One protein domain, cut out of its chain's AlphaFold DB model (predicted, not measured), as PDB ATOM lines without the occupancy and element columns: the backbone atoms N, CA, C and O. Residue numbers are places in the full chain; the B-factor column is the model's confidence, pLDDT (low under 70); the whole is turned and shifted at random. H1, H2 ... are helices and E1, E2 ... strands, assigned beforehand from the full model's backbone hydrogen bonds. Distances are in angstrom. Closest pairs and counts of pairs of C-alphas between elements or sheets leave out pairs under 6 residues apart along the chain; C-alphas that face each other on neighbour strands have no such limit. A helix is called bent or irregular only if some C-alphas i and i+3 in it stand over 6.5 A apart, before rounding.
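This is residues 343 to 552 of the 552 residues of the protein "DUF4157 domain-containing protein" of Phormidesmis priestleyi ULC007 (UniProt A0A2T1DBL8). A long bent helix, H3, runs through the middle, its first arm H3a set between a twisted five-stranded sheet on one side and a cluster of helices, H5 to H8, on the other, with H6 packed on it. The second arm, H3b, leads away to a small lobe that it makes with H4 and the hairpin of E6 and E7, while H1 packs on both the larger sheet and H3a. The printed part has 210 residues, with eight named helices and seven named strands in the order E1 E2 H1 H2 E3 E4 E5 H3 H4 E6 E7 H5 H6 H7 H8. The larger sheet, E1 E2 E3 E5 E4, is mixed, and the class is mixed, helices and strands. The whole is compact, with a radius of gyration of the C-alphas of 17.4 A and spans of 50 by 47 by 39 A.

Begin with the strongly twisted sheet of E1, residues 343 to 346, E2, residues 349 to 353, E3, residues 384 to 388, E5, residues 406 to 410, and E4, residues 398 to 401, in that order. Look for these pairs within hydrogen-bond range: N 344 and O 351, 3.0 A, in the antiparallel hairpin of E1 and E2; N 385 and O 352, 3.1 A, between parallel E2 and E3; N 386 and O 407, 2.8 A, between parallel E3 and E5; and N 408 and O 399, 2.8 A, in the antiparallel hairpin of E4 and E5. H1, residues 359 to 370, and H2, residues 374 to 379, join E2 to E3 in a strand-helix-strand unit, two parallel neighbour strands linked through helices, with a left-handed crossover. H2 only grazes the sheet with residues 374 to 378. H3, residues 426 to 451, was assigned as one helix by its hydrogen bonds but is bent: C-alphas 440 and 443 are 7.0 A apart, and its arms H3a, residues 426 to 440, and H3b, residues 443 to 451, stand at a steep tilt of 45 degrees. H1 and H3a are on one face of the sheet, making two layers, helices over a sheet. H3a, at a height over the sheet of 8.9 A, is over E5 and E4 and runs along the strands, at 12 degrees to E4 on the local plane. H1 touches H3a with residues 364 to 369 alone; the closest C-alphas, of Ala 368 and Thr 428, are 5.2 A apart. H6, residues 518 to 531, touches H3a at a steep tilt of 52 degrees, opposite ways, with the closest C-alphas, of Gly 436 and Ala 523, 4.1 A apart. H7, residues 533 to 539, touches H6, the closest C-alphas being those of Phe 529 and Phe 536, 5.7 A apart. H8, residues 541 to 550, forms a helical hairpin with H7, with the closest C-alphas, of Arg 537 and Tyr 544, 5.3 A apart. H5, residues 489 to 499, touches H8 at a shallow tilt of 12 degrees, opposite ways; their closest C-alphas, of Ala 493 and Thr 543, are 5.0 A apart. At the far end of H3, H4, residues 457 to 462, forms a helical hairpin with H3b, with the closest C-alphas, of Tyr 451 and Ala 457, 5.0 A apart. E6, residues 469 to 473, and E7, residues 479 to 483, form an antiparallel hairpin, with N 480 and O 472 within hydrogen-bond range at 2.8 A. Every O i to N i+4 pair is within hydrogen-bond range in H1, H3a, H3b, H5, H6 and H7; the counts are 1 of 2 in H2, 5 of 6 in H8 and 0 of 2 in H4, where 3 of 3 O i to N i+3 pairs are within range.

Find C-alpha 343 at (27.509, -31.820, -18.390), where E1 begins. H3a runs 20.9 A from C-alpha 426 at (38.474, -44.186, -0.288) to C-alpha 440, and H3b runs 12.2 A. H6 is 19.9 A long, H1 16.1 A, H5 15.1 A and H8 14.1 A, ending at C-alpha 550, (21.663, -28.498, 7.670).

The C-alphas farthest apart, of Thr 343 and Gly 503, are 51.4 A apart. The printed part has no cut and ends at the chain's last residue, 552. The long links are E5 to H3, residues 411 to 425, and H5 to H6, residues 500 to 517. The mean pLDDT of the printed part is 83.2; look for values under 70 at residues 393 to 395, 414 to 426, 501 to 505 and 511 to 513.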
ATOM      1  N   THR A 343      28.521 -32.166 -19.393       83.00
ATOM      2  CA  THR A 343      27.509 -31.820 -18.390       83.00
ATOM      3  C   THR A 343      26.709 -33.078 -18.076       83.00
ATOM      4  O   THR A 343      26.199 -33.722 -18.991       83.00
ATOM      5  N   PHE A 344      26.604 -33.440 -16.801       84.88
ATOM      6  CA  PHE A 344      25.887 -34.632 -16.345       84.88
ATOM      7  C   PHE A 344      24.901 -34.283 -15.230       84.88
ATOM      8  O   PHE A 344      25.005 -33.221 -14.617       84.88
ATOM      9  N   GLN A 345      23.930 -35.164 -14.971       83.94
ATOM     10  CA  GLN A 345      22.910 -34.934 -13.946       83.94
ATOM     11  C   GLN A 345      23.016 -35.894 -12.762       83.94
ATOM     12  O   GLN A 345      23.252 -37.094 -12.930       83.94
ATOM     13  N   VAL A 346      22.779 -35.344 -11.568       81.62
ATOM     14  CA  VAL A 346      22.590 -36.075 -10.307       81.62
ATOM     15  C   VAL A 346      21.488 -35.373  -9.514       81.62
ATOM     16  O   VAL A 346      21.512 -34.153  -9.377       81.62
ATOM     17  N   GLY A 347      20.483 -36.113  -9.038       76.75
ATOM     18  CA  GLY A 347      19.370 -35.546  -8.256       76.75
ATOM     19  C   GLY A 347      18.601 -34.406  -8.950       76.75
ATOM     20  O   GLY A 347      18.082 -33.521  -8.277       76.75
ATOM     21  N   GLY A 348      18.577 -34.377 -10.289       80.19
ATOM     22  CA  GLY A 348      17.972 -33.297 -11.083       80.19
ATOM     23  C   GLY A 348      18.803 -32.006 -11.188       80.19
ATOM     24  O   GLY A 348      18.338 -31.042 -11.793       80.19
ATOM     25  N   ARG A 349      20.022 -31.969 -10.634       86.19
ATOM     26  CA  ARG A 349      20.987 -30.864 -10.778       86.19
ATOM     27  C   ARG A 349      21.985 -31.170 -11.893       86.19
ATOM     28  O   ARG A 349      22.337 -32.330 -12.095       86.19
ATOM     29  N   ASN A 350      22.441 -30.136 -12.600       88.19
ATOM     30  CA  ASN A 350      23.480 -30.239 -13.629       88.19
ATOM     31  C   ASN A 350      24.860 -29.998 -13.005       88.19
ATOM     32  O   ASN A 350      25.041 -28.997 -12.322       88.19
ATOM     33  N   PHE A 351      25.831 -30.855 -13.310       88.50
ATOM     34  CA  PHE A 351      27.228 -30.730 -12.894       88.50
ATOM     35  C   PHE A 351      28.151 -30.695 -14.110       88.50
ATOM     36  O   PHE A 351      27.833 -31.277 -15.151       88.50
ATOM     37  N   ARG A 352      29.299 -30.019 -13.982       87.00
ATOM     38  CA  ARG A 352      30.318 -29.922 -15.037       87.00
ATOM     39  C   ARG A 352      31.544 -30.758 -14.700       87.00
ATOM     40  O   ARG A 352      32.069 -30.691 -13.588       87.00
ATOM     41  N   LEU A 353      31.994 -31.523 -15.692       86.19
ATOM     42  CA  LEU A 353      33.204 -32.327 -15.629       86.19
ATOM     43  C   LEU A 353      34.319 -31.683 -16.465       86.19
ATOM     44  O   LEU A 353      34.159 -31.483 -17.674       86.19
ATOM     45  N   GLY A 354      35.461 -31.431 -15.828       81.56
ATOM     46  CA  GLY A 354      36.702 -31.050 -16.494       81.56
ATOM     47  C   GLY A 354      37.265 -32.170 -17.381       81.56
ATOM     48  O   GLY A 354      36.640 -33.207 -17.621       81.56
ATOM     49  N   SER A 355      38.474 -31.975 -17.902       79.44
ATOM     50  CA  SER A 355      39.143 -32.978 -18.740       79.44
ATOM     51  C   SER A 355      39.897 -34.031 -17.910       79.44
ATOM     52  O   SER A 355      40.059 -33.909 -16.698       79.44
ATOM     53  N   GLY A 356      40.361 -35.099 -18.570       77.06
ATOM     54  CA  GLY A 356      41.322 -36.047 -17.993       77.06
ATOM     55  C   GLY A 356      40.754 -37.173 -17.120       77.06
ATOM     56  O   GLY A 356      41.541 -38.003 -16.668       77.06
ATOM     57  N   TRP A 357      39.438 -37.232 -16.906       83.12
ATOM     58  CA  TRP A 357      38.760 -38.317 -16.186       83.12
ATOM     59  C   TRP A 357      38.729 -39.620 -17.000       83.12
ATOM     60  O   TRP A 357      38.367 -39.617 -18.175       83.12
ATOM     61  N   SER A 358      39.057 -40.749 -16.370       78.38
ATOM     62  CA  SER A 358      38.724 -42.080 -16.890       78.38
ATOM     63  C   SER A 358      37.313 -42.501 -16.472       78.38
ATOM     64  O   SER A 358      36.701 -41.921 -15.572       78.38
ATOM     65  N   GLN A 359      36.792 -43.557 -17.098       74.31
ATOM     66  CA  GLN A 359      35.406 -43.949 -16.861       74.31
ATOM     67  C   GLN A 359      35.138 -44.473 -15.446       74.31
ATOM     68  O   GLN A 359      34.073 -44.220 -14.881       74.31
ATOM     69  N   THR A 360      36.095 -45.190 -14.860       71.38
ATOM     70  CA  THR A 360      35.999 -45.678 -13.479       71.38
ATOM     71  C   THR A 360      35.985 -44.510 -12.491       71.38
ATOM     72  O   THR A 360      35.139 -44.472 -11.604       71.38
ATOM     73  N   GLU A 361      36.858 -43.518 -12.691       79.69
ATOM     74  CA  GLU A 361      36.939 -42.307 -11.863       79.69
ATOM     75  C   GLU A 361      35.643 -41.478 -11.958       79.69
ATOM     76  O   GLU A 361      35.099 -41.073 -10.931       79.69
ATOM     77  N   PHE A 362      35.086 -41.301 -13.164       79.62
ATOM     78  CA  PHE A 362      33.787 -40.642 -13.349       79.62
ATOM     79  C   PHE A 362      32.643 -41.402 -12.664       79.62
ATOM     80  O   PHE A 362      31.759 -40.789 -12.070       79.62
ATOM     81  N   THR A 363      32.656 -42.736 -12.719       75.75
ATOM     82  CA  THR A 363      31.619 -43.570 -12.091       75.75
ATOM     83  C   THR A 363      31.651 -43.410 -10.569       75.75
ATOM     84  O   THR A 363      30.601 -43.252  -9.954       75.75
ATOM     85  N   LEU A 364      32.847 -43.355  -9.970       75.69
ATOM     86  CA  LEU A 364      33.041 -43.100  -8.539       75.69
ATOM     87  C   LEU A 364      32.598 -41.686  -8.128       75.69
ATOM     88  O   LEU A 364      31.984 -41.529  -7.074       75.69
ATOM     89  N   LEU A 365      32.842 -40.669  -8.965       83.94
ATOM     90  CA  LEU A 365      32.322 -39.309  -8.763       83.94
ATOM     91  C   LEU A 365      30.789 -39.263  -8.833       83.94
ATOM     92  O   LEU A 365      30.151 -38.671  -7.962       83.94
ATOM     93  N   HIS A 366      30.188 -39.899  -9.840       78.12
ATOM     94  CA  HIS A 366      28.732 -39.948  -9.999       78.12
ATOM     95  C   HIS A 366      28.066 -40.662  -8.814       78.12
ATOM     96  O   HIS A 366      27.098 -40.152  -8.254       78.12
ATOM     97  N   GLN A 367      28.653 -41.775  -8.361       78.50
ATOM     98  CA  GLN A 367      28.241 -42.480  -7.145       78.50
ATOM     99  C   GLN A 367      28.367 -41.601  -5.894       78.50
ATOM    100  O   GLN A 367      27.410 -41.524  -5.131       78.50
ATOM    101  N   ALA A 368      29.492 -40.904  -5.698       82.69
ATOM    102  CA  ALA A 368      29.696 -40.011  -4.555       82.69
ATOM    103  C   ALA A 368      28.645 -38.891  -4.500       82.69
ATOM    104  O   ALA A 368      28.031 -38.668  -3.458       82.69
ATOM    105  N   LEU A 369      28.375 -38.239  -5.635       84.62
ATOM    106  CA  LEU A 369      27.314 -37.237  -5.752       84.62
ATOM    107  C   LEU A 369      25.921 -37.850  -5.523       84.62
ATOM    108  O   LEU A 369      25.058 -37.206  -4.935       84.62
ATOM    109  N   GLY A 370      25.697 -39.096  -5.947       79.81
ATOM    110  CA  GLY A 370      24.443 -39.826  -5.743       79.81
ATOM    111  C   GLY A 370      24.115 -40.155  -4.281       79.81
ATOM    112  O   GLY A 370      22.964 -40.468  -3.987       79.81
ATOM    113  N   LEU A 371      25.089 -40.062  -3.366       82.19
ATOM    114  CA  LEU A 371      24.885 -40.219  -1.919       82.19
ATOM    115  C   LEU A 371      24.429 -38.920  -1.225       82.19
ATOM    116  O   LEU A 371      24.050 -38.948  -0.055       82.19
ATOM    117  N   LEU A 372      24.487 -37.776  -1.913       85.69
ATOM    118  CA  LEU A 372      24.169 -36.471  -1.338       85.69
ATOM    119  C   LEU A 372      22.660 -36.206  -1.295       85.69
ATOM    120  O   LEU A 372      21.919 -36.543  -2.220       85.69
ATOM    121  N   SER A 373      22.204 -35.505  -0.253       89.94
ATOM    122  CA  SER A 373      20.832 -34.996  -0.196       89.94
ATOM    123  C   SER A 373      20.595 -33.899  -1.241       89.94
ATOM    124  O   SER A 373      21.514 -33.194  -1.668       89.94
ATOM    125  N   GLY A 374      19.335 -33.706  -1.647       88.94
ATOM    126  CA  GLY A 374      18.973 -32.681  -2.637       88.94
ATOM    127  C   GLY A 374      19.334 -31.255  -2.195       88.94
ATOM    128  O   GLY A 374      19.662 -30.410  -3.031       88.94
ATOM    129  N   SER A 375      19.332 -31.004  -0.882       92.94
ATOM    130  CA  SER A 375      19.735 -29.738  -0.260       92.94
ATOM    131  C   SER A 375      21.256 -29.515  -0.262       92.94
ATOM    132  O   SER A 375      21.704 -28.368  -0.364       92.94
ATOM    133  N   ALA A 376      22.060 -30.582  -0.210       93.06
ATOM    134  CA  ALA A 376      23.505 -30.521  -0.425       93.06
ATOM    135  C   ALA A 376      23.839 -30.332  -1.916       93.06
ATOM    136  O   ALA A 376      24.556 -29.393  -2.263       93.06
ATOM    137  N   LEU A 377      23.241 -31.135  -2.809       91.56
ATOM    138  CA  LEU A 377      23.425 -31.029  -4.267       91.56
ATOM    139  C   LEU A 377      23.103 -29.626  -4.800       91.56
ATOM    140  O   LEU A 377      23.823 -29.114  -5.652       91.56
ATOM    141  N   GLN A 378      22.060 -28.977  -4.275       92.06
ATOM    142  CA  GLN A 378      21.731 -27.591  -4.613       92.06
ATOM    143  C   GLN A 378      22.846 -26.600  -4.244       92.06
ATOM    144  O   GLN A 378      23.063 -25.627  -4.959       92.06
ATOM    145  N   GLN A 379      23.538 -26.804  -3.124       92.38
ATOM    146  CA  GLN A 379      24.545 -25.852  -2.649       92.38
ATOM    147  C   GLN A 379      25.869 -25.946  -3.413       92.38
ATOM    148  O   GLN A 379      26.587 -24.948  -3.455       92.38
ATOM    149  N   ILE A 380      26.145 -27.088  -4.053       92.25
ATOM    150  CA  ILE A 380      27.334 -27.324  -4.887       92.25
ATOM    151  C   ILE A 380      27.047 -27.335  -6.398       92.25
ATOM    152  O   ILE A 380      27.925 -27.685  -7.177       92.25
ATOM    153  N   GLU A 381      25.852 -26.939  -6.854       86.62
ATOM    154  CA  GLU A 381      25.447 -27.060  -8.272       86.62
ATOM    155  C   GLU A 381      26.322 -26.270  -9.268       86.62
ATOM    156  O   GLU A 381      26.310 -26.542 -10.464       86.62
ATOM    157  N   ASN A 382      27.101 -25.300  -8.778       86.31
ATOM    158  CA  ASN A 382      28.034 -24.499  -9.576       86.31
ATOM    159  C   ASN A 382      29.506 -24.933  -9.419       86.31
ATOM    160  O   ASN A 382      30.396 -24.240  -9.909       86.31
ATOM    161  N   VAL A 383      29.779 -26.038  -8.715       90.31
ATOM    162  CA  VAL A 383      31.132 -26.593  -8.552       90.31
ATOM    163  C   VAL A 383      31.520 -27.393  -9.795       90.31
ATOM    164  O   VAL A 383      30.744 -28.211 -10.291       90.31
ATOM    165  N   GLU A 384      32.734 -27.166 -10.296       89.75
ATOM    166  CA  GLU A 384      33.306 -27.932 -11.409       89.75
ATOM    167  C   GLU A 384      34.321 -28.967 -10.906       89.75
ATOM    168  O   GLU A 384      35.175 -28.661 -10.070       89.75
ATOM    169  N   PHE A 385      34.234 -30.192 -11.433       90.44
ATOM    170  CA  PHE A 385      35.067 -31.323 -11.020       90.44
ATOM    171  C   PHE A 385      36.205 -31.584 -12.013       90.44
ATOM    172  O   PHE A 385      36.000 -32.101 -13.116       90.44
ATOM    173  N   HIS A 386      37.428 -31.270 -11.600       89.81
ATOM    174  CA  HIS A 386      38.663 -31.445 -12.361       89.81
ATOM    175  C   HIS A 386      39.432 -32.689 -11.917       89.81
ATOM    176  O   HIS A 386      39.371 -33.100 -10.757       89.81
ATOM    177  N   ARG A 387      40.199 -33.273 -12.841       87.19
ATOM    178  CA  ARG A 387      41.134 -34.366 -12.560       87.19
ATOM    179  C   ARG A 387      42.562 -33.873 -12.754       87.19
ATOM    180  O   ARG A 387      42.893 -33.350 -13.815       87.19
ATOM    181  N   ALA A 388      43.438 -34.145 -11.789       86.12
ATOM    182  CA  ALA A 388      44.873 -33.883 -11.903       86.12
ATOM    183  C   ALA A 388      45.736 -35.132 -11.638       86.12
ATOM    184  O   ALA A 388      45.277 -36.160 -11.136       86.12
ATOM    185  N   ALA A 389      47.021 -35.048 -11.989       81.62
ATOM    186  CA  ALA A 389      48.014 -36.025 -11.556       81.62
ATOM    187  C   ALA A 389      48.355 -35.837 -10.065       81.62
ATOM    188  O   ALA A 389      48.195 -34.750  -9.510       81.62
ATOM    189  N   THR A 390      48.858 -36.891  -9.420       76.88
ATOM    190  CA  THR A 390      49.441 -36.795  -8.074       76.88
ATOM    191  C   THR A 390      50.618 -35.822  -8.082       76.88
ATOM    192  O   THR A 390      51.516 -35.949  -8.916       76.88
ATOM    193  N   VAL A 391      50.648 -34.879  -7.139       76.81
ATOM    194  CA  VAL A 391      51.787 -33.965  -6.968       76.81
ATOM    195  C   VAL A 391      52.933 -34.728  -6.300       76.81
ATOM    196  O   VAL A 391      52.750 -35.345  -5.252       76.81
ATOM    197  N   ALA A 392      54.121 -34.708  -6.907       72.44
ATOM    198  CA  ALA A 392      55.284 -35.419  -6.382       72.44
ATOM    199  C   ALA A 392      55.646 -34.924  -4.970       72.44
ATOM    200  O   ALA A 392      55.786 -33.726  -4.744       72.44
ATOM    201  N   GLY A 393      55.790 -35.855  -4.023       64.12
ATOM    202  CA  GLY A 393      56.069 -35.544  -2.615       64.12
ATOM    203  C   GLY A 393      54.854 -35.110  -1.782       64.12
ATOM    204  O   GLY A 393      55.009 -34.939  -0.578       64.12
ATOM    205  N   SER A 394      53.660 -34.979  -2.373       65.56
ATOM    206  CA  SER A 394      52.429 -34.663  -1.638       65.56
ATOM    207  C   SER A 394      51.585 -35.911  -1.358       65.56
ATOM    208  O   SER A 394      51.452 -36.798  -2.203       65.56
ATOM    209  N   SER A 395      50.979 -35.963  -0.170       65.31
ATOM    210  CA  SER A 395      49.929 -36.925   0.199       65.31
ATOM    211  C   SER A 395      48.517 -36.441  -0.155       65.31
ATOM    212  O   SER A 395      47.568 -37.220  -0.071       65.31
ATOM    213  N   GLU A 396      48.380 -35.178  -0.562       70.31
ATOM    214  CA  GLU A 396      47.124 -34.505  -0.890       70.31
ATOM    215  C   GLU A 396      46.427 -35.209  -2.070       70.31
ATOM    216  O   GLU A 396      47.007 -35.366  -3.149       70.31
ATOM    217  N   ALA A 397      45.201 -35.694  -1.860       74.06
ATOM    218  CA  ALA A 397      44.476 -36.535  -2.822       74.06
ATOM    219  C   ALA A 397      43.304 -35.813  -3.510       74.06
ATOM    220  O   ALA A 397      42.922 -36.179  -4.620       74.06
ATOM    221  N   GLY A 398      42.789 -34.752  -2.896       81.50
ATOM    222  CA  GLY A 398      41.844 -33.810  -3.483       81.50
ATOM    223  C   GLY A 398      42.229 -32.379  -3.107       81.50
ATOM    224  O   GLY A 398      43.196 -32.172  -2.376       81.50
ATOM    225  N   ASN A 399      41.556 -31.399  -3.695       84.88
ATOM    226  CA  ASN A 399      41.661 -29.996  -3.321       84.88
ATOM    227  C   ASN A 399      40.375 -29.269  -3.714       84.88
ATOM    228  O   ASN A 399      39.912 -29.436  -4.846       84.88
ATOM    229  N   TYR A 400      39.857 -28.418  -2.836       87.00
ATOM    230  CA  TYR A 400      38.837 -27.435  -3.169       87.00
ATOM    231  C   TYR A 400      39.433 -26.021  -3.201       87.00
ATOM    232  O   TYR A 400      39.912 -25.515  -2.184       87.00
ATOM    233  N   ASP A 401      39.351 -25.355  -4.356       83.50
ATOM    234  CA  ASP A 401      39.722 -23.947  -4.498       83.50
ATOM    235  C   ASP A 401      38.476 -23.055  -4.455       83.50
ATOM    236  O   ASP A 401      37.666 -23.012  -5.386       83.50
ATOM    237  N   SER A 402      38.359 -22.285  -3.375       79.12
ATOM    238  CA  SER A 402      37.267 -21.330  -3.170       79.12
ATOM    239  C   SER A 402      37.274 -20.138  -4.136       79.12
ATOM    240  O   SER A 402      36.214 -19.554  -4.358       79.12
ATOM    241  N   ASN A 403      38.415 -19.795  -4.749       74.69
ATOM    242  CA  ASN A 403      38.514 -18.668  -5.684       74.69
ATOM    243  C   ASN A 403      37.882 -18.999  -7.039       74.69
ATOM    244  O   ASN A 403      37.188 -18.169  -7.628       74.69
ATOM    245  N   THR A 404      38.124 -20.216  -7.531       82.31
ATOM    246  CA  THR A 404      37.565 -20.722  -8.794       82.31
ATOM    247  C   THR A 404      36.284 -21.540  -8.604       82.31
ATOM    248  O   THR A 404      35.597 -21.818  -9.584       82.31
ATOM    249  N   ASN A 405      35.934 -21.891  -7.360       84.56
ATOM    250  CA  ASN A 405      34.834 -22.795  -7.005       84.56
ATOM    251  C   ASN A 405      34.987 -24.180  -7.672       84.56
ATOM    252  O   ASN A 405      34.023 -24.756  -8.183       84.56
ATOM    253  N   THR A 406      36.216 -24.704  -7.691       89.81
ATOM    254  CA  THR A 406      36.563 -25.984  -8.326       89.81
ATOM    255  C   THR A 406      36.969 -27.035  -7.299       89.81
ATOM    256  O   THR A 406      37.580 -26.726  -6.280       89.81
ATOM    257  N   ILE A 407      36.650 -28.298  -7.589       91.56
ATOM    258  CA  ILE A 407      37.190 -29.463  -6.883       91.56
ATOM    259  C   ILE A 407      38.138 -30.191  -7.831       91.56
ATOM    260  O   ILE A 407      37.723 -30.649  -8.894       91.56
ATOM    261  N   THR A 408      39.400 -30.338  -7.441       89.81
ATOM    262  CA  THR A 408      40.412 -31.103  -8.177       89.81
ATOM    263  C   THR A 408      40.701 -32.415  -7.461       89.81
ATOM    264  O   THR A 408      41.288 -32.416  -6.384       89.81
ATOM    265  N   ILE A 409      40.361 -33.548  -8.076       87.88
ATOM    266  CA  ILE A 409      40.696 -34.880  -7.553       87.88
ATOM    267  C   ILE A 409      41.961 -35.399  -8.245       87.88
ATOM    268  O   ILE A 409      42.097 -35.330  -9.470       87.88
ATOM    269  N   ARG A 410      42.920 -35.911  -7.467       84.56
ATOM    270  CA  ARG A 410      44.225 -36.373  -7.961       84.56
ATOM    271  C   ARG A 410      44.270 -37.896  -8.103       84.56
ATOM    272  O   ARG A 410      43.545 -38.617  -7.426       84.56
ATOM    273  N   THR A 411      45.152 -38.418  -8.960       79.00
ATOM    274  CA  THR A 411      45.282 -39.872  -9.226       79.00
ATOM    275  C   THR A 411      45.461 -40.732  -7.955       79.00
ATOM    276  O   THR A 411      44.984 -41.864  -7.903       79.00
ATOM    277  N   ASN A 412      46.101 -40.210  -6.903       71.44
ATOM    278  CA  ASN A 412      46.249 -40.861  -5.589       71.44
ATOM    279  C   ASN A 412      44.961 -40.927  -4.740       71.44
ATOM    280  O   ASN A 412      44.994 -41.511  -3.661       71.44
ATOM    281  N   ALA A 413      43.837 -40.372  -5.198       73.25
ATOM    282  CA  ALA A 413      42.521 -40.662  -4.628       73.25
ATOM    283  C   ALA A 413      41.945 -41.993  -5.138       73.25
ATOM    284  O   ALA A 413      41.171 -42.636  -4.438       73.25
ATOM    285  N   PHE A 414      42.316 -42.416  -6.352       68.31
ATOM    286  CA  PHE A 414      41.705 -43.556  -7.050       68.31
ATOM    287  C   PHE A 414      42.530 -44.846  -6.993       68.31
ATOM    288  O   PHE A 414      42.043 -45.910  -7.361       68.31
ATOM    289  N   ASN A 415      43.776 -44.777  -6.521       63.06
ATOM    290  CA  ASN A 415      44.671 -45.932  -6.398       63.06
ATOM    291  C   ASN A 415      44.430 -46.780  -5.130       63.06
ATOM    292  O   ASN A 415      45.226 -47.675  -4.845       63.06
ATOM    293  N   THR A 416      43.363 -46.507  -4.373       55.41
ATOM    294  CA  THR A 416      43.006 -47.219  -3.140       55.41
ATOM    295  C   THR A 416      41.633 -47.876  -3.239       55.41
ATOM    296  O   THR A 416      40.601 -47.211  -3.303       55.41
ATOM    297  N   SER A 417      41.638 -49.211  -3.221       49.19
ATOM    298  CA  SER A 417      40.432 -50.055  -3.184       49.19
ATOM    299  C   SER A 417      39.985 -50.411  -1.762       49.19
ATOM    300  O   SER A 417      39.050 -51.181  -1.600       49.19
ATOM    301  N   LEU A 418      40.679 -49.923  -0.730       52.25
ATOM    302  CA  LEU A 418      40.293 -50.125   0.665       52.25
ATOM    303  C   LEU A 418      39.463 -48.928   1.125       52.25
ATOM    304  O   LEU A 418      39.867 -47.789   0.931       52.25
ATOM    305  N   SER A 419      38.327 -49.172   1.767       54.78
ATOM    306  CA  SER A 419      37.581 -48.152   2.503       54.78
ATOM    307  C   SER A 419      38.268 -47.880   3.847       54.78
ATOM    308  O   SER A 419      38.031 -48.632   4.787       54.78
ATOM    309  N   ARG A 420      39.101 -46.840   4.001       54.50
ATOM    310  CA  ARG A 420      39.711 -46.542   5.325       54.50
ATOM    311  C   ARG A 420      38.667 -46.208   6.383       54.50
ATOM    312  O   ARG A 420      38.863 -46.473   7.569       54.50
ATOM    313  N   PHE A 421      37.566 -45.615   5.930       52.78
ATOM    314  CA  PHE A 421      36.498 -45.079   6.753       52.78
ATOM    315  C   PHE A 421      35.128 -45.411   6.180       52.78
ATOM    316  O   PHE A 421      34.847 -45.124   5.015       52.78
ATOM    317  N   GLY A 422      34.255 -45.934   7.036       55.50
ATOM    318  CA  GLY A 422      32.875 -46.219   6.677       55.50
ATOM    319  C   GLY A 422      32.723 -47.312   5.624       55.50
ATOM    320  O   GLY A 422      33.614 -48.139   5.442       55.50
ATOM    321  N   THR A 423      31.583 -47.320   4.931       54.59
ATOM    322  CA  THR A 423      31.208 -48.387   3.988       54.59
ATOM    323  C   THR A 423      31.386 -47.996   2.517       54.59
ATOM    324  O   THR A 423      30.667 -48.497   1.655       54.59
ATOM    325  N   SER A 424      32.292 -47.064   2.209       60.34
ATOM    326  CA  SER A 424      32.511 -46.545   0.849       60.34
ATOM    327  C   SER A 424      33.990 -46.591   0.452       60.34
ATOM    328  O   SER A 424      34.838 -46.418   1.329       60.34
ATOM    329  N   PRO A 425      34.325 -46.754  -0.843       65.25
ATOM    330  CA  PRO A 425      35.701 -46.644  -1.324       65.25
ATOM    331  C   PRO A 425      36.371 -45.333  -0.890       65.25
ATOM    332  O   PRO A 425      35.725 -44.284  -0.819       65.25
ATOM    333  N   ASP A 426      37.685 -45.371  -0.660       68.56
ATOM    334  CA  ASP A 426      38.474 -44.186  -0.288       68.56
ATOM    335  C   ASP A 426      38.277 -43.008  -1.244       68.56
ATOM    336  O   ASP A 426      38.149 -41.867  -0.804       68.56
ATOM    337  N   SER A 427      38.215 -43.290  -2.546       72.75
ATOM    338  CA  SER A 427      37.946 -42.309  -3.601       72.75
ATOM    339  C   SER A 427      36.621 -41.577  -3.382       72.75
ATOM    340  O   SER A 427      36.600 -40.348  -3.376       72.75
ATOM    341  N   THR A 428      35.532 -42.309  -3.126       77.88
ATOM    342  CA  THR A 428      34.215 -41.751  -2.782       77.88
ATOM    343  C   THR A 428      34.310 -40.834  -1.567       77.88
ATOM    344  O   THR A 428      33.790 -39.721  -1.591       77.88
ATOM    345  N   ARG A 429      35.024 -41.257  -0.521       79.25
ATOM    346  CA  ARG A 429      35.200 -40.461   0.698       79.25
ATOM    347  C   ARG A 429      36.042 -39.199   0.475       79.25
ATOM    348  O   ARG A 429      35.691 -38.153   1.005       79.25
ATOM    349  N   ILE A 430      37.119 -39.275  -0.308       81.00
ATOM    350  CA  ILE A 430      37.958 -38.117  -0.668       81.00
ATOM    351  C   ILE A 430      37.140 -37.109  -1.482       81.00
ATOM    352  O   ILE A 430      37.140 -35.926  -1.166       81.00
ATOM    353  N   ILE A 431      36.357 -37.573  -2.457       85.75
ATOM    354  CA  ILE A 431      35.436 -36.719  -3.220       85.75
ATOM    355  C   ILE A 431      34.429 -36.030  -2.284       85.75
ATOM    356  O   ILE A 431      34.207 -34.826  -2.395       85.75
ATOM    357  N   LEU A 432      33.859 -36.765  -1.322       89.62
ATOM    358  CA  LEU A 432      32.928 -36.221  -0.327       89.62
ATOM    359  C   LEU A 432      33.585 -35.260   0.678       89.62
ATOM    360  O   LEU A 432      32.909 -34.356   1.165       89.62
ATOM    361  N   HIS A 433      34.878 -35.421   0.967       88.88
ATOM    362  CA  HIS A 433      35.662 -34.479   1.767       88.88
ATOM    363  C   HIS A 433      35.798 -33.131   1.037       88.88
ATOM    364  O   HIS A 433      35.411 -32.105   1.592       88.88
ATOM    365  N   GLU A 434      36.227 -33.117  -0.232       92.06
ATOM    366  CA  GLU A 434      36.324 -31.866  -1.010       92.06
ATOM    367  C   GLU A 434      34.953 -31.191  -1.204       92.06
ATOM    368  O   GLU A 434      34.826 -29.967  -1.177       92.06
ATOM    369  N   ILE A 435      33.891 -31.992  -1.347       94.12
ATOM    370  CA  ILE A 435      32.501 -31.513  -1.355       94.12
ATOM    371  C   ILE A 435      32.120 -30.896   0.000       94.12
ATOM    372  O   ILE A 435      31.394 -29.906   0.030       94.12
ATOM    373  N   GLY A 436      32.629 -31.431   1.112       92.06
ATOM    374  CA  GLY A 436      32.492 -30.845   2.444       92.06
ATOM    375  C   GLY A 436      33.084 -29.433   2.524       92.06
ATOM    376  O   GLY A 436      32.403 -28.526   3.003       92.06
ATOM    377  N   HIS A 437      34.282 -29.217   1.972       90.62
ATOM    378  CA  HIS A 437      34.863 -27.873   1.826       90.62
ATOM    379  C   HIS A 437      33.989 -26.964   0.948       90.62
ATOM    380  O   HIS A 437      33.661 -25.846   1.348       90.62
ATOM    381  N   ALA A 438      33.516 -27.446  -0.204       93.06
ATOM    382  CA  ALA A 438      32.630 -26.661  -1.068       93.06
ATOM    383  C   ALA A 438      31.312 -26.255  -0.375       93.06
ATOM    384  O   ALA A 438      30.860 -25.117  -0.518       93.06
ATOM    385  N   LEU A 439      30.712 -27.152   0.414       95.38
ATOM    386  CA  LEU A 439      29.505 -26.884   1.203       95.38
ATOM    387  C   LEU A 439      29.747 -25.873   2.328       95.38
ATOM    388  O   LEU A 439      28.889 -25.024   2.571       95.38
ATOM    389  N   ASP A 440      30.904 -25.940   2.989       94.38
ATOM    390  CA  ASP A 440      31.301 -24.981   4.018       94.38
ATOM    391  C   ASP A 440      31.411 -23.558   3.442       94.38
ATOM    392  O   ASP A 440      30.745 -22.617   3.896       94.38
ATOM    393  N   TYR A 441      32.187 -23.414   2.366       90.38
ATOM    394  CA  TYR A 441      32.420 -22.139   1.687       90.38
ATOM    395  C   TYR A 441      31.196 -21.609   0.926       90.38
ATOM    396  O   TYR A 441      31.160 -20.423   0.595       90.38
ATOM    397  N   ALA A 442      30.161 -22.419   0.681       90.56
ATOM    398  CA  ALA A 442      29.015 -22.034  -0.147       90.56
ATOM    399  C   ALA A 442      28.302 -20.748   0.326       90.56
ATOM    400  O   ALA A 442      27.755 -20.004  -0.492       90.56
ATOM    401  N   ILE A 443      28.308 -20.442   1.633       90.75
ATOM    402  CA  ILE A 443      27.777 -19.170   2.161       90.75
ATOM    403  C   ILE A 443      28.672 -17.986   1.766       90.75
ATOM    404  O   ILE A 443      28.154 -16.952   1.336       90.75
ATOM    405  N   LEU A 444      29.994 -18.140   1.890       88.62
ATOM    406  CA  LEU A 444      30.974 -17.112   1.538       88.62
ATOM    407  C   LEU A 444      30.947 -16.836   0.032       88.62
ATOM    408  O   LEU A 444      30.781 -15.685  -0.365       88.62
ATOM    409  N   ASN A 445      30.954 -17.880  -0.800       87.00
ATOM    410  CA  ASN A 445      30.912 -17.753  -2.258       87.00
ATOM    411  C   ASN A 445      29.634 -17.038  -2.733       87.00
ATOM    412  O   ASN A 445      29.704 -16.114  -3.542       87.00
ATOM    413  N   ARG A 446      28.462 -17.370  -2.165       89.38
ATOM    414  CA  ARG A 446      27.208 -16.644  -2.451       89.38
ATOM    415  C   ARG A 446      27.263 -15.173  -2.026       89.38
ATOM    416  O   ARG A 446      26.704 -14.324  -2.721       89.38
ATOM    417  N   ALA A 447      27.919 -14.854  -0.910       87.62
ATOM    418  CA  ALA A 447      28.133 -13.468  -0.494       87.62
ATOM    419  C   ALA A 447      29.087 -12.736  -1.455       87.62
ATOM    420  O   ALA A 447      28.792 -11.608  -1.854       87.62
ATOM    421  N   TRP A 448      30.168 -13.386  -1.897       87.00
ATOM    422  CA  TRP A 448      31.112 -12.851  -2.879       87.00
ATOM    423  C   TRP A 448      30.437 -12.499  -4.203       87.00
ATOM    424  O   TRP A 448      30.515 -11.346  -4.634       87.00
ATOM    425  N   SER A 449      29.711 -13.446  -4.807       86.19
ATOM    426  CA  SER A 449      28.981 -13.229  -6.064       86.19
ATOM    427  C   SER A 449      27.934 -12.119  -5.961       86.19
ATOM    428  O   SER A 449      27.639 -11.461  -6.955       86.19
ATOM    429  N   ARG A 450      27.364 -11.895  -4.770       89.50
ATOM    430  CA  ARG A 450      26.352 -10.858  -4.542       89.50
ATOM    431  C   ARG A 450      26.948  -9.473  -4.296       89.50
ATOM    432  O   ARG A 450      26.356  -8.489  -4.735       89.50
ATOM    433  N   TYR A 451      28.062  -9.379  -3.568       88.38
ATOM    434  CA  TYR A 451      28.520  -8.102  -3.011       88.38
ATOM    435  C   TYR A 451      29.815  -7.550  -3.604       88.38
ATOM    436  O   TYR A 451      29.943  -6.323  -3.652       88.38
ATOM    437  N   SER A 452      30.735  -8.391  -4.090       81.50
ATOM    438  CA  SER A 452      32.086  -7.964  -4.507       81.50
ATOM    439  C   SER A 452      32.078  -6.865  -5.580       81.50
ATOM    440  O   SER A 452      32.804  -5.883  -5.456       81.50
ATOM    441  N   SER A 453      31.194  -6.960  -6.579       79.25
ATOM    442  CA  SER A 453      31.054  -5.974  -7.667       79.25
ATOM    443  C   SER A 453      29.961  -4.915  -7.439       79.25
ATOM    444  O   SER A 453      29.687  -4.111  -8.324       79.25
ATOM    445  N   SER A 454      29.293  -4.912  -6.280       75.06
ATOM    446  CA  SER A 454      28.033  -4.170  -6.059       75.06
ATOM    447  C   SER A 454      28.184  -2.780  -5.419       75.06
ATOM    448  O   SER A 454      27.190  -2.180  -5.009       75.06
ATOM    449  N   GLY A 455      29.419  -2.321  -5.188       76.12
ATOM    450  CA  GLY A 455      29.719  -1.165  -4.328       76.12
ATOM    451  C   GLY A 455      29.495  -1.408  -2.824       76.12
ATOM    452  O   GLY A 455      29.956  -0.622  -2.007       76.12
ATOM    453  N   ASN A 456      28.856  -2.518  -2.435       87.88
ATOM    454  CA  ASN A 456      28.535  -2.874  -1.049       87.88
ATOM    455  C   ASN A 456      29.483  -3.942  -0.465       87.88
ATOM    456  O   ASN A 456      29.075  -4.752   0.368       87.88
ATOM    457  N   ALA A 457      30.747  -3.977  -0.898       85.62
ATOM    458  CA  ALA A 457      31.686  -5.049  -0.549       85.62
ATOM    459  C   ALA A 457      31.916  -5.213   0.971       85.62
ATOM    460  O   ALA A 457      32.199  -6.311   1.434       85.62
ATOM    461  N   GLN A 458      31.695  -4.172   1.783       87.62
ATOM    462  CA  GLN A 458      31.738  -4.269   3.253       87.62
ATOM    463  C   GLN A 458      30.736  -5.288   3.834       87.62
ATOM    464  O   GLN A 458      30.979  -5.819   4.917       87.62
ATOM    465  N   GLN A 459      29.651  -5.626   3.121       90.94
ATOM    466  CA  GLN A 459      28.703  -6.663   3.556       90.94
ATOM    467  C   GLN A 459      29.338  -8.068   3.612       90.94
ATOM    468  O   GLN A 459      28.840  -8.929   4.340       90.94
ATOM    469  N   LEU A 460      30.473  -8.291   2.934       88.50
ATOM    470  CA  LEU A 460      31.254  -9.530   3.024       88.50
ATOM    471  C   LEU A 460      31.739  -9.812   4.454       88.50
ATOM    472  O   LEU A 460      31.701 -10.961   4.884       88.50
ATOM    473  N   LEU A 461      32.086  -8.779   5.233       90.50
ATOM    474  CA  LEU A 461      32.525  -8.908   6.635       90.50
ATOM    475  C   LEU A 461      31.431  -9.485   7.563       90.50
ATOM    476  O   LEU A 461      31.708  -9.923   8.681       90.50
ATOM    477  N   GLY A 462      30.169  -9.476   7.120       91.00
ATOM    478  CA  GLY A 462      29.053 -10.102   7.822       91.00
ATOM    479  C   GLY A 462      28.924 -11.610   7.574       91.00
ATOM    480  O   GLY A 462      28.318 -12.297   8.405       91.00
ATOM    481  N   ALA A 463      29.473 -12.117   6.463       90.31
ATOM    482  CA  ALA A 463      29.336 -13.501   6.015       90.31
ATOM    483  C   ALA A 463      30.277 -14.450   6.774       90.31
ATOM    484  O   ALA A 463      31.381 -14.076   7.170       90.31
ATOM    485  N   ARG A 464      29.812 -15.684   6.997       94.25
ATOM    486  CA  ARG A 464      30.513 -16.719   7.773       94.25
ATOM    487  C   ARG A 464      30.264 -18.080   7.129       94.25
ATOM    488  O   ARG A 464      29.139 -18.325   6.693       94.25
ATOM    489  N   SER A 465      31.275 -18.943   7.072       94.56
ATOM    490  CA  SER A 465      31.094 -20.342   6.661       94.56
ATOM    491  C   SER A 465      30.397 -21.160   7.761       94.56
ATOM    492  O   SER A 465      30.122 -20.659   8.858       94.56
ATOM    493  N   LEU A 466      30.087 -22.425   7.480       95.44
ATOM    494  CA  LEU A 466      29.478 -23.350   8.439       95.44
ATOM    495  C   LEU A 466      30.474 -23.748   9.545       95.44
ATOM    496  O   LEU A 466      30.119 -23.757  10.730       95.44
ATOM    497  N   SER A 467      31.728 -23.997   9.171       92.94
ATOM    498  CA  SER A 467      32.868 -24.246  10.055       92.94
ATOM    499  C   SER A 467      33.325 -22.988  10.796       92.94
ATOM    500  O   SER A 467      33.843 -23.113  11.901       92.94
ATOM    501  N   GLY A 468      33.087 -21.786  10.255       94.31
ATOM    502  CA  GLY A 468      33.330 -20.495  10.909       94.31
ATOM    503  C   GLY A 468      34.428 -19.619  10.308       94.31
ATOM    504  O   GLY A 468      34.907 -18.720  10.999       94.31
ATOM    505  N   LEU A 469      34.823 -19.837   9.055       91.12
ATOM    506  CA  LEU A 469      35.615 -18.882   8.274       91.12
ATOM    507  C   LEU A 469      34.856 -17.566   8.068       91.12
ATOM    508  O   LEU A 469      33.625 -17.553   8.013       91.12
ATOM    509  N   VAL A 470      35.585 -16.462   7.905       93.06
ATOM    510  CA  VAL A 470      35.043 -15.117   7.655       93.06
ATOM    511  C   VAL A 470      35.877 -14.370   6.618       93.06
ATOM    512  O   VAL A 470      37.060 -14.659   6.446       93.06
ATOM    513  N   TYR A 471      35.284 -13.367   5.970       90.00
ATOM    514  CA  TYR A 471      36.056 -12.373   5.226       90.00
ATOM    515  C   TYR A 471      36.691 -11.353   6.178       90.00
ATOM    516  O   TYR A 471      36.023 -10.825   7.070       90.00
ATOM    517  N   GLN A 472      37.956 -11.021   5.934       89.50
ATOM    518  CA  GLN A 472      38.691  -9.934   6.578       89.50
ATOM    519  C   GLN A 472      39.425  -9.109   5.509       89.50
ATOM    520  O   GLN A 472      39.766  -9.631   4.451       89.50
ATOM    521  N   LEU A 473      39.662  -7.822   5.773       87.75
ATOM    522  CA  LEU A 473      40.541  -6.992   4.944       87.75
ATOM    523  C   LEU A 473      42.009  -7.200   5.343       87.75
ATOM    524  O   LEU A 473      42.341  -7.126   6.529       87.75
ATOM    525  N   ASP A 474      42.873  -7.442   4.360       85.81
ATOM    526  CA  ASP A 474      44.327  -7.444   4.530       85.81
ATOM    527  C   ASP A 474      44.885  -6.011   4.682       85.81
ATOM    528  O   ASP A 474      44.163  -5.014   4.595       85.81
ATOM    529  N   ALA A 475      46.199  -5.890   4.901       87.44
ATOM    530  CA  ALA A 475      46.872  -4.595   5.040       87.44
ATOM    531  C   ALA A 475      46.854  -3.727   3.760       87.44
ATOM    532  O   ALA A 475      47.142  -2.534   3.831       87.44
ATOM    533  N   SER A 476      46.517  -4.314   2.609       90.19
ATOM    534  CA  SER A 476      46.378  -3.641   1.312       90.19
ATOM    535  C   SER A 476      44.918  -3.287   0.982       90.19
ATOM    536  O   SER A 476      44.660  -2.677  -0.053       90.19
ATOM    537  N   GLY A 477      43.958  -3.654   1.841       83.06
ATOM    538  CA  GLY A 477      42.528  -3.449   1.614       83.06
ATOM    539  C   GLY A 477      41.862  -4.494   0.710       83.06
ATOM    540  O   GLY A 477      40.728  -4.277   0.285       83.06
ATOM    541  N   ASN A 478      42.516  -5.623   0.426       84.25
ATOM    542  CA  ASN A 478      41.891  -6.748  -0.273       84.25
ATOM    543  C   ASN A 478      41.151  -7.648   0.718       84.25
ATOM    544  O   ASN A 478      41.559  -7.799   1.869       84.25
ATOM    545  N   PHE A 479      40.088  -8.308   0.264       84.44
ATOM    546  CA  PHE A 479      39.413  -9.326   1.062       84.44
ATOM    547  C   PHE A 479      40.170 -10.657   1.013       84.44
ATOM    548  O   PHE A 479      40.375 -11.216  -0.061       84.44
ATOM    549  N   ALA A 480      40.502 -11.187   2.185       83.12
ATOM    550  CA  ALA A 480      40.994 -12.542   2.394       83.12
ATOM    551  C   ALA A 480      39.986 -13.341   3.237       83.12
ATOM    552  O   ALA A 480      39.232 -12.767   4.028       83.12
ATOM    553  N   ILE A 481      39.976 -14.666   3.081       84.25
ATOM    554  CA  ILE A 481      39.210 -15.572   3.944       84.25
ATOM    555  C   ILE A 481      40.133 -16.062   5.064       84.25
ATOM    556  O   ILE A 481      41.254 -16.495   4.804       84.25
ATOM    557  N   VAL A 482      39.670 -15.974   6.311       86.12
ATOM    558  CA  VAL A 482      40.438 -16.325   7.517       86.12
ATOM    559  C   VAL A 482      39.579 -17.093   8.522       86.12
ATOM    560  O   VAL A 482      38.349 -17.006   8.503       86.12
ATOM    561  N   ALA A 483      40.219 -17.809   9.448       86.69
ATOM    562  CA  ALA A 483      39.535 -18.478  10.551       86.69
ATOM    563  C   ALA A 483      38.847 -17.460  11.482       86.69
ATOM    564  O   ALA A 483      39.502 -16.654  12.145       86.69
ATOM    565  N   GLY A 484      37.516 -17.508  11.569       86.31
ATOM    566  CA  GLY A 484      36.751 -16.662  12.480       86.31
ATOM    567  C   GLY A 484      36.810 -17.154  13.927       86.31
ATOM    568  O   GLY A 484      36.790 -18.354  14.203       86.31
ATOM    569  N   ALA A 485      36.821 -16.215  14.877       77.75
ATOM    570  CA  ALA A 485      36.870 -16.509  16.315       77.75
ATOM    571  C   ALA A 485      35.518 -16.948  16.924       77.75
ATOM    572  O   ALA A 485      35.475 -17.432  18.054       77.75
ATOM    573  N   GLN A 486      34.399 -16.764  16.217       82.00
ATOM    574  CA  GLN A 486      33.060 -17.039  16.751       82.00
ATOM    575  C   GLN A 486      32.674 -18.521  16.633       82.00
ATOM    576  O   GLN A 486      32.902 -19.165  15.611       82.00
ATOM    577  N   ALA A 487      32.036 -19.060  17.675       83.62
ATOM    578  CA  ALA A 487      31.545 -20.435  17.687       83.62
ATOM    579  C   ALA A 487      30.263 -20.581  16.847       83.62
ATOM    580  O   ALA A 487      29.181 -20.172  17.280       83.62
ATOM    581  N   THR A 488      30.371 -21.194  15.665       94.50
ATOM    582  CA  THR A 488      29.213 -21.526  14.819       94.50
ATOM    583  C   THR A 488      28.362 -22.644  15.423       94.50
ATOM    584  O   THR A 488      28.789 -23.366  16.328       94.50
ATOM    585  N   ALA A 489      27.154 -22.843  14.887       95.94
ATOM    586  CA  ALA A 489      26.290 -23.962  15.272       95.94
ATOM    587  C   ALA A 489      26.952 -25.341  15.053       95.94
ATOM    588  O   ALA A 489      26.658 -26.270  15.808       95.94
ATOM    589  N   TYR A 490      27.867 -25.451  14.076       96.00
ATOM    590  CA  TYR A 490      28.711 -26.631  13.867       96.00
ATOM    591  C   TYR A 490      29.703 -26.818  15.023       96.00
ATOM    592  O   TYR A 490      29.644 -27.836  15.712       96.00
ATOM    593  N   ARG A 491      30.538 -25.807  15.323       94.50
ATOM    594  CA  ARG A 491      31.510 -25.875  16.436       94.50
ATOM    595  C   ARG A 491      30.829 -26.202  17.769       94.50
ATOM    596  O   ARG A 491      31.301 -27.041  18.524       94.50
ATOM    597  N   GLN A 492      29.658 -25.614  18.027       95.19
ATOM    598  CA  GLN A 492      28.841 -25.916  19.210       95.19
ATOM    599  C   GLN A 492      28.297 -27.356  19.237       95.19
ATOM    600  O   GLN A 492      28.043 -27.896  20.312       95.19
ATOM    601  N   ALA A 493      28.049 -27.987  18.085       95.12
ATOM    602  CA  ALA A 493      27.672 -29.398  18.021       95.12
ATOM    603  C   ALA A 493      28.862 -30.303  18.379       95.12
ATOM    604  O   ALA A 493      28.711 -31.166  19.243       95.12
ATOM    605  N   VAL A 494      30.042 -30.015  17.823       92.56
ATOM    606  CA  VAL A 494      31.293 -30.726  18.130       92.56
ATOM    607  C   VAL A 494      31.667 -30.594  19.612       92.56
ATOM    608  O   VAL A 494      31.933 -31.599  20.269       92.56
ATOM    609  N   GLU A 495      31.601 -29.392  20.197       90.75
ATOM    610  CA  GLU A 495      31.874 -29.205  21.632       90.75
ATOM    611  C   GLU A 495      30.838 -29.890  22.540       90.75
ATOM    612  O   GLU A 495      31.192 -30.358  23.621       90.75
ATOM    613  N   ARG A 496      29.576 -30.049  22.110       90.69
ATOM    614  CA  ARG A 496      28.597 -30.876  22.845       90.69
ATOM    615  C   ARG A 496      28.935 -32.364  22.796       90.69
ATOM    616  O   ARG A 496      28.751 -33.046  23.803       90.69
ATOM    617  N   ASP A 497      29.441 -32.869  21.670       88.12
ATOM    618  CA  ASP A 497      29.925 -34.250  21.587       88.12
ATOM    619  C   ASP A 497      31.155 -34.468  22.486       88.12
ATOM    620  O   ASP A 497      31.204 -35.473  23.197       88.12
ATOM    621  N   ARG A 498      32.087 -33.501  22.535       84.31
ATOM    622  CA  ARG A 498      33.257 -33.503  23.435       84.31
ATOM    623  C   ARG A 498      32.859 -33.457  24.918       84.31
ATOM    624  O   ARG A 498      33.323 -34.277  25.704       84.31
ATOM    625  N   ALA A 499      31.972 -32.537  25.305       81.88
ATOM    626  CA  ALA A 499      31.564 -32.332  26.699       81.88
ATOM    627  C   ALA A 499      30.800 -33.526  27.307       81.88
ATOM    628  O   ALA A 499      30.797 -33.709  28.522       81.88
ATOM    629  N   GLN A 500      30.165 -34.361  26.479       74.06
ATOM    630  CA  GLN A 500      29.401 -35.532  26.925       74.06
ATOM    631  C   GLN A 500      30.265 -36.764  27.278       74.06
ATOM    632  O   GLN A 500      29.710 -37.808  27.616       74.06
ATOM    633  N   ALA A 501      31.599 -36.672  27.249       63.97
ATOM    634  CA  ALA A 501      32.511 -37.795  27.513       63.97
ATOM    635  C   ALA A 501      32.906 -38.011  28.989       63.97
ATOM    636  O   ALA A 501      33.940 -38.606  29.285       63.97
ATOM    637  N   GLY A 502      32.095 -37.531  29.936       63.16
ATOM    638  CA  GLY A 502      32.181 -37.954  31.342       63.16
ATOM    639  C   GLY A 502      33.511 -37.664  32.053       63.16
ATOM    640  O   GLY A 502      33.853 -38.370  32.996       63.16
ATOM    641  N   GLY A 503      34.262 -36.652  31.608       58.41
ATOM    642  CA  GLY A 503      35.551 -36.266  32.194       58.41
ATOM    643  C   GLY A 503      36.789 -36.912  31.561       58.41
ATOM    644  O   GLY A 503      37.893 -36.626  32.016       58.41
ATOM    645  N   ARG A 504      36.641 -37.737  30.513       60.22
ATOM    646  CA  ARG A 504      37.781 -38.223  29.716       60.22
ATOM    647  C   ARG A 504      38.125 -37.277  28.546       60.22
ATOM    648  O   ARG A 504      37.326 -36.423  28.155       60.22
ATOM    649  N   SER A 505      39.341 -37.394  28.005       63.97
ATOM    650  CA  SER A 505      39.917 -36.435  27.046       63.97
ATOM    651  C   SER A 505      39.538 -36.734  25.591       63.97
ATOM    652  O   SER A 505      40.294 -37.363  24.853       63.97
ATOM    653  N   MET A 506      38.399 -36.203  25.145       70.94
ATOM    654  CA  MET A 506      37.952 -36.335  23.752       70.94
ATOM    655  C   MET A 506      38.805 -35.542  22.746       70.94
ATOM    656  O   MET A 506      39.139 -34.378  23.001       70.94
ATOM    657  N   PRO A 507      39.042 -36.086  21.540       71.19
ATOM    658  CA  PRO A 507      39.533 -35.335  20.390       71.19
ATOM    659  C   PRO A 507      38.401 -34.555  19.699       71.19
ATOM    660  O   PRO A 507      37.251 -34.991  19.650       71.19
ATOM    661  N   THR A 508      38.727 -33.386  19.135       76.94
ATOM    662  CA  THR A 508      37.763 -32.518  18.417       76.94
ATOM    663  C   THR A 508      37.318 -33.106  17.082       76.94
ATOM    664  O   THR A 508      36.231 -32.813  16.596       76.94
ATOM    665  N   SER A 509      38.136 -33.975  16.500       78.50
ATOM    666  CA  SER A 509      37.835 -34.690  15.267       78.50
ATOM    667  C   SER A 509      37.557 -36.163  15.530       78.50
ATOM    668  O   SER A 509      37.997 -36.719  16.541       78.50
ATOM    669  N   ILE A 510      36.854 -36.809  14.600       74.88
ATOM    670  CA  ILE A 510      36.851 -38.272  14.516       74.88
ATOM    671  C   ILE A 510      38.179 -38.764  13.929       74.88
ATOM    672  O   ILE A 510      38.716 -39.745  14.431       74.88
ATOM    673  N   THR A 511      38.731 -38.085  12.920       69.19
ATOM    674  CA  THR A 511      39.978 -38.488  12.245       69.19
ATOM    675  C   THR A 511      41.154 -37.596  12.654       69.19
ATOM    676  O   THR A 511      40.948 -36.408  12.916       69.19
ATOM    677  N   PRO A 512      42.405 -38.094  12.679       67.94
ATOM    678  CA  PRO A 512      43.569 -37.254  12.969       67.94
ATOM    679  C   PRO A 512      43.705 -36.050  12.023       67.94
ATOM    680  O   PRO A 512      44.092 -34.971  12.461       67.94
ATOM    681  N   TYR A 513      43.333 -36.202  10.745       67.12
ATOM    682  CA  TYR A 513      43.427 -35.131   9.748       67.12
ATOM    683  C   TYR A 513      42.449 -33.979  10.021       67.12
ATOM    684  O   TYR A 513      42.858 -32.819  10.039       67.12
ATOM    685  N   GLY A 514      41.196 -34.287  10.374       72.62
ATOM    686  CA  GLY A 514      40.196 -33.277  10.747       72.62
ATOM    687  C   GLY A 514      40.472 -32.564  12.080       72.62
ATOM    688  O   GLY A 514      39.637 -31.792  12.547       72.62
ATOM    689  N   ALA A 515      41.601 -32.836  12.747       79.50
ATOM    690  CA  ALA A 515      42.074 -32.044  13.886       79.50
ATOM    691  C   ALA A 515      42.960 -30.852  13.463       79.50
ATOM    692  O   ALA A 515      43.286 -30.024  14.310       79.50
ATOM    693  N   THR A 516      43.340 -30.758  12.180       77.94
ATOM    694  CA  THR A 516      44.224 -29.707  11.640       77.94
ATOM    695  C   THR A 516      43.600 -28.314  11.739       77.94
ATOM    696  O   THR A 516      44.264 -27.363  12.146       77.94
ATOM    697  N   SER A 517      42.321 -28.188  11.380       85.25
ATOM    698  CA  SER A 517      41.570 -26.931  11.417       85.25
ATOM    699  C   SER A 517      40.060 -27.203  11.499       85.25
ATOM    700  O   SER A 517      39.632 -28.356  11.435       85.25
ATOM    701  N   TRP A 518      39.230 -26.165  11.657       89.31
ATOM    702  CA  TRP A 518      37.768 -26.333  11.729       89.31
ATOM    703  C   TRP A 518      37.133 -26.667  10.375       89.31
ATOM    704  O   TRP A 518      36.086 -27.310  10.329       89.31
ATOM    705  N   GLU A 519      37.781 -26.246   9.298       87.88
ATOM    706  CA  GLU A 519      37.419 -26.491   7.907       87.88
ATOM    707  C   GLU A 519      37.654 -27.975   7.584       87.88
ATOM    708  O   GLU A 519      36.719 -28.683   7.218       87.88
ATOM    709  N   GLU A 520      38.856 -28.490   7.881       85.38
ATOM    710  CA  GLU A 520      39.174 -29.922   7.765       85.38
ATOM    711  C   GLU A 520      38.295 -30.787   8.674       85.38
ATOM    712  O   GLU A 520      37.860 -31.874   8.291       85.38
ATOM    713  N   ASN A 521      37.986 -30.299   9.881       91.19
ATOM    714  CA  ASN A 521      37.060 -30.959  10.795       91.19
ATOM    715  C   ASN A 521      35.673 -31.127  10.163       91.19
ATOM    716  O   ASN A 521      35.101 -32.214  10.230       91.19
ATOM    717  N   PHE A 522      35.150 -30.065   9.541       93.44
ATOM    718  CA  PHE A 522      33.855 -30.062   8.868       93.44
ATOM    719  C   PHE A 522      33.850 -30.987   7.647       93.44
ATOM    720  O   PHE A 522      32.936 -31.800   7.513       93.44
ATOM    721  N   ALA A 523      34.872 -30.908   6.791       89.19
ATOM    722  CA  ALA A 523      34.997 -31.721   5.584       89.19
ATOM    723  C   ALA A 523      35.099 -33.227   5.895       89.19
ATOM    724  O   ALA A 523      34.347 -34.038   5.347       89.19
ATOM    725  N   GLU A 524      35.953 -33.609   6.851       86.94
ATOM    726  CA  GLU A 524      36.063 -34.992   7.328       86.94
ATOM    727  C   GLU A 524      34.748 -35.486   7.944       86.94
ATOM    728  O   GLU A 524      34.262 -36.562   7.581       86.94
ATOM    729  N   ALA A 525      34.141 -34.698   8.836       91.81
ATOM    730  CA  ALA A 525      32.891 -35.049   9.502       91.81
ATOM    731  C   ALA A 525      31.716 -35.179   8.518       91.81
ATOM    732  O   ALA A 525      30.897 -36.088   8.665       91.81
ATOM    733  N   TYR A 526      31.653 -34.326   7.492       94.44
ATOM    734  CA  TYR A 526      30.658 -34.427   6.428       94.44
ATOM    735  C   TYR A 526      30.864 -35.685   5.579       94.44
ATOM    736  O   TYR A 526      29.900 -36.404   5.310       94.44
ATOM    737  N   SER A 527      32.115 -36.014   5.228       89.94
ATOM    738  CA  SER A 527      32.414 -37.246   4.487       89.94
ATOM    739  C   SER A 527      31.915 -38.490   5.236       89.94
ATOM    740  O   SER A 527      31.260 -39.337   4.636       89.94
ATOM    741  N   LEU A 528      32.115 -38.551   6.559       85.50
ATOM    742  CA  LEU A 528      31.645 -39.644   7.418       85.50
ATOM    743  C   LEU A 528      30.122 -39.657   7.598       85.50
ATOM    744  O   LEU A 528      29.525 -40.730   7.622       85.50
ATOM    745  N   PHE A 529      29.484 -38.488   7.701       91.38
ATOM    746  CA  PHE A 529      28.024 -38.377   7.740       91.38
ATOM    747  C   PHE A 529      27.367 -39.000   6.498       91.38
ATOM    748  O   PHE A 529      26.303 -39.602   6.621       91.38
ATOM    749  N   VAL A 530      28.011 -38.899   5.331       87.50
ATOM    750  CA  VAL A 530      27.517 -39.479   4.073       87.50
ATOM    751  C   VAL A 530      27.933 -40.949   3.898       87.50
ATOM    752  O   VAL A 530      27.094 -41.763   3.516       87.50
ATOM    753  N   THR A 531      29.190 -41.327   4.176       80.12
ATOM    754  CA  THR A 531      29.689 -42.698   3.907       80.12
ATOM    755  C   THR A 531      29.408 -43.722   5.005       80.12
ATOM    756  O   THR A 531      29.443 -44.921   4.723       80.12
ATOM    757  N   ASP A 532      29.166 -43.292   6.246       80.25
ATOM    758  CA  ASP A 532      28.758 -44.148   7.366       80.25
ATOM    759  C   ASP A 532      27.923 -43.357   8.396       80.25
ATOM    760  O   ASP A 532      28.355 -43.111   9.532       80.25
ATOM    761  N   PRO A 533      26.692 -42.952   8.017       84.25
ATOM    762  CA  PRO A 533      25.788 -42.209   8.892       84.25
ATOM    763  C   PRO A 533      25.475 -42.947  10.197       84.25
ATOM    764  O   PRO A 533      25.207 -42.304  11.212       84.25
ATOM    765  N   ALA A 534      25.498 -44.285  10.190       82.62
ATOM    766  CA  ALA A 534      25.239 -45.089  11.376       82.62
ATOM    767  C   ALA A 534      26.359 -44.901  12.408       82.62
ATOM    768  O   ALA A 534      26.093 -44.459  13.524       82.62
ATOM    769  N   THR A 535      27.613 -45.148  12.028       81.44
ATOM    770  CA  THR A 535      28.770 -44.952  12.913       81.44
ATOM    771  C   THR A 535      28.933 -43.493  13.307       81.44
ATOM    772  O   THR A 535      29.156 -43.206  14.484       81.44
ATOM    773  N   PHE A 536      28.759 -42.557  12.369       87.06
ATOM    774  CA  PHE A 536      28.862 -41.131  12.670       87.06
ATOM    775  C   PHE A 536      27.839 -40.700  13.734       87.06
ATOM    776  O   PHE A 536      28.193 -39.991  14.676       87.06
ATOM    777  N   ARG A 537      26.599 -41.207  13.667       90.00
ATOM    778  CA  ARG A 537      25.574 -40.994  14.701       90.00
ATOM    779  C   ARG A 537      25.948 -41.613  16.049       90.00
ATOM    780  O   ARG A 537      25.728 -40.977  17.075       90.00
ATOM    781  N   GLU A 538      26.498 -42.828  16.067       85.69
ATOM    782  CA  GLU A 538      26.890 -43.494  17.318       85.69
ATOM    783  C   GLU A 538      28.112 -42.837  17.998       85.69
ATOM    784  O   GLU A 538      28.218 -42.912  19.224       85.69
ATOM    785  N   LEU A 539      29.015 -42.202  17.233       85.62
ATOM    786  CA  LEU A 539      30.242 -41.556  17.730       85.62
ATOM    787  C   LEU A 539      30.097 -40.050  18.009       85.62
ATOM    788  O   LEU A 539      30.712 -39.543  18.952       85.62
ATOM    789  N   ARG A 540      29.332 -39.315  17.192       90.31
ATOM    790  CA  ARG A 540      29.148 -37.850  17.266       90.31
ATOM    791  C   ARG A 540      27.671 -37.468  17.049       90.31
ATOM    792  O   ARG A 540      27.327 -36.830  16.050       90.31
ATOM    793  N   PRO A 541      26.756 -37.863  17.957       92.25
ATOM    794  CA  PRO A 541      25.315 -37.684  17.767       92.25
ATOM    795  C   PRO A 541      24.875 -36.219  17.645       92.25
ATOM    796  O   PRO A 541      23.924 -35.936  16.913       92.25
ATOM    797  N   ASN A 542      25.540 -35.271  18.319       94.62
ATOM    798  CA  ASN A 542      25.186 -33.852  18.205       94.62
ATOM    799  C   ASN A 542      25.601 -33.290  16.837       94.62
ATOM    800  O   ASN A 542      24.848 -32.515  16.242       94.62
ATOM    801  N   THR A 543      26.766 -33.699  16.328       95.06
ATOM    802  CA  THR A 543      27.277 -33.308  15.005       95.06
ATOM    803  C   THR A 543      26.490 -33.981  13.875       95.06
ATOM    804  O   THR A 543      26.114 -33.313  12.913       95.06
ATOM    805  N   TYR A 544      26.106 -35.255  14.027       95.06
ATOM    806  CA  TYR A 544      25.158 -35.934  13.132       95.06
ATOM    807  C   TYR A 544      23.831 -35.168  13.057       95.06
ATOM    808  O   TYR A 544      23.389 -34.791  11.976       95.06
ATOM    809  N   ALA A 545      23.239 -34.829  14.210       96.50
ATOM    810  CA  ALA A 545      21.995 -34.062  14.267       96.50
ATOM    811  C   ALA A 545      22.132 -32.625  13.724       96.50
ATOM    812  O   ALA A 545      21.132 -32.020  13.337       96.50
ATOM    813  N   TYR A 546      23.341 -32.054  13.699       97.31
ATOM    814  CA  TYR A 546      23.609 -30.809  12.984       97.31
ATOM    815  C   TYR A 546      23.507 -31.018  11.467       97.31
ATOM    816  O   TYR A 546      22.711 -30.325  10.835       97.31
ATOM    817  N   PHE A 547      24.216 -32.000  10.898       97.19
ATOM    818  CA  PHE A 547      24.165 -32.261   9.457       97.19
ATOM    819  C   PHE A 547      22.769 -32.668   8.975       97.19
ATOM    820  O   PHE A 547      22.313 -32.129   7.974       97.19
ATOM    821  N   THR A 548      22.032 -33.498   9.724       96.06
ATOM    822  CA  THR A 548      20.638 -33.860   9.396       96.06
ATOM    823  C   THR A 548      19.706 -32.644   9.296       96.06
ATOM    824  O   THR A 548      18.759 -32.664   8.518       96.06
ATOM    825  N   ARG A 549      19.950 -31.572  10.067       96.12
ATOM    826  CA  ARG A 549      19.175 -30.318   9.963       96.12
ATOM    827  C   ARG A 549      19.695 -29.379   8.876       96.12
ATOM    828  O   ARG A 549      18.911 -28.614   8.325       96.12
ATOM    829  N   GLN A 550      21.003 -29.385   8.629       95.50
ATOM    830  CA  GLN A 550      21.663 -28.498   7.670       95.50
ATOM    831  C   GLN A 550      21.484 -28.974   6.220       95.50
ATOM    832  O   GLN A 550      21.420 -28.148   5.309       95.50
ATOM    833  N   PHE A 551      21.397 -30.291   6.020       94.69
ATOM    834  CA  PHE A 551      21.326 -30.959   4.722       94.69
ATOM    835  C   PHE A 551      20.224 -32.044   4.690       94.69
ATOM    836  O   PHE A 551      20.548 -33.215   4.467       94.69
ATOM    837  N   PRO A 552      18.944 -31.687   4.928       86.75
ATOM    838  CA  PRO A 552      17.816 -32.625   4.885       86.75
ATOM    839  C   PRO A 552      17.577 -33.219   3.487       86.75
ATOM    840  O   PRO A 552      17.937 -32.555   2.481       86.75
TER     841      PRO A 552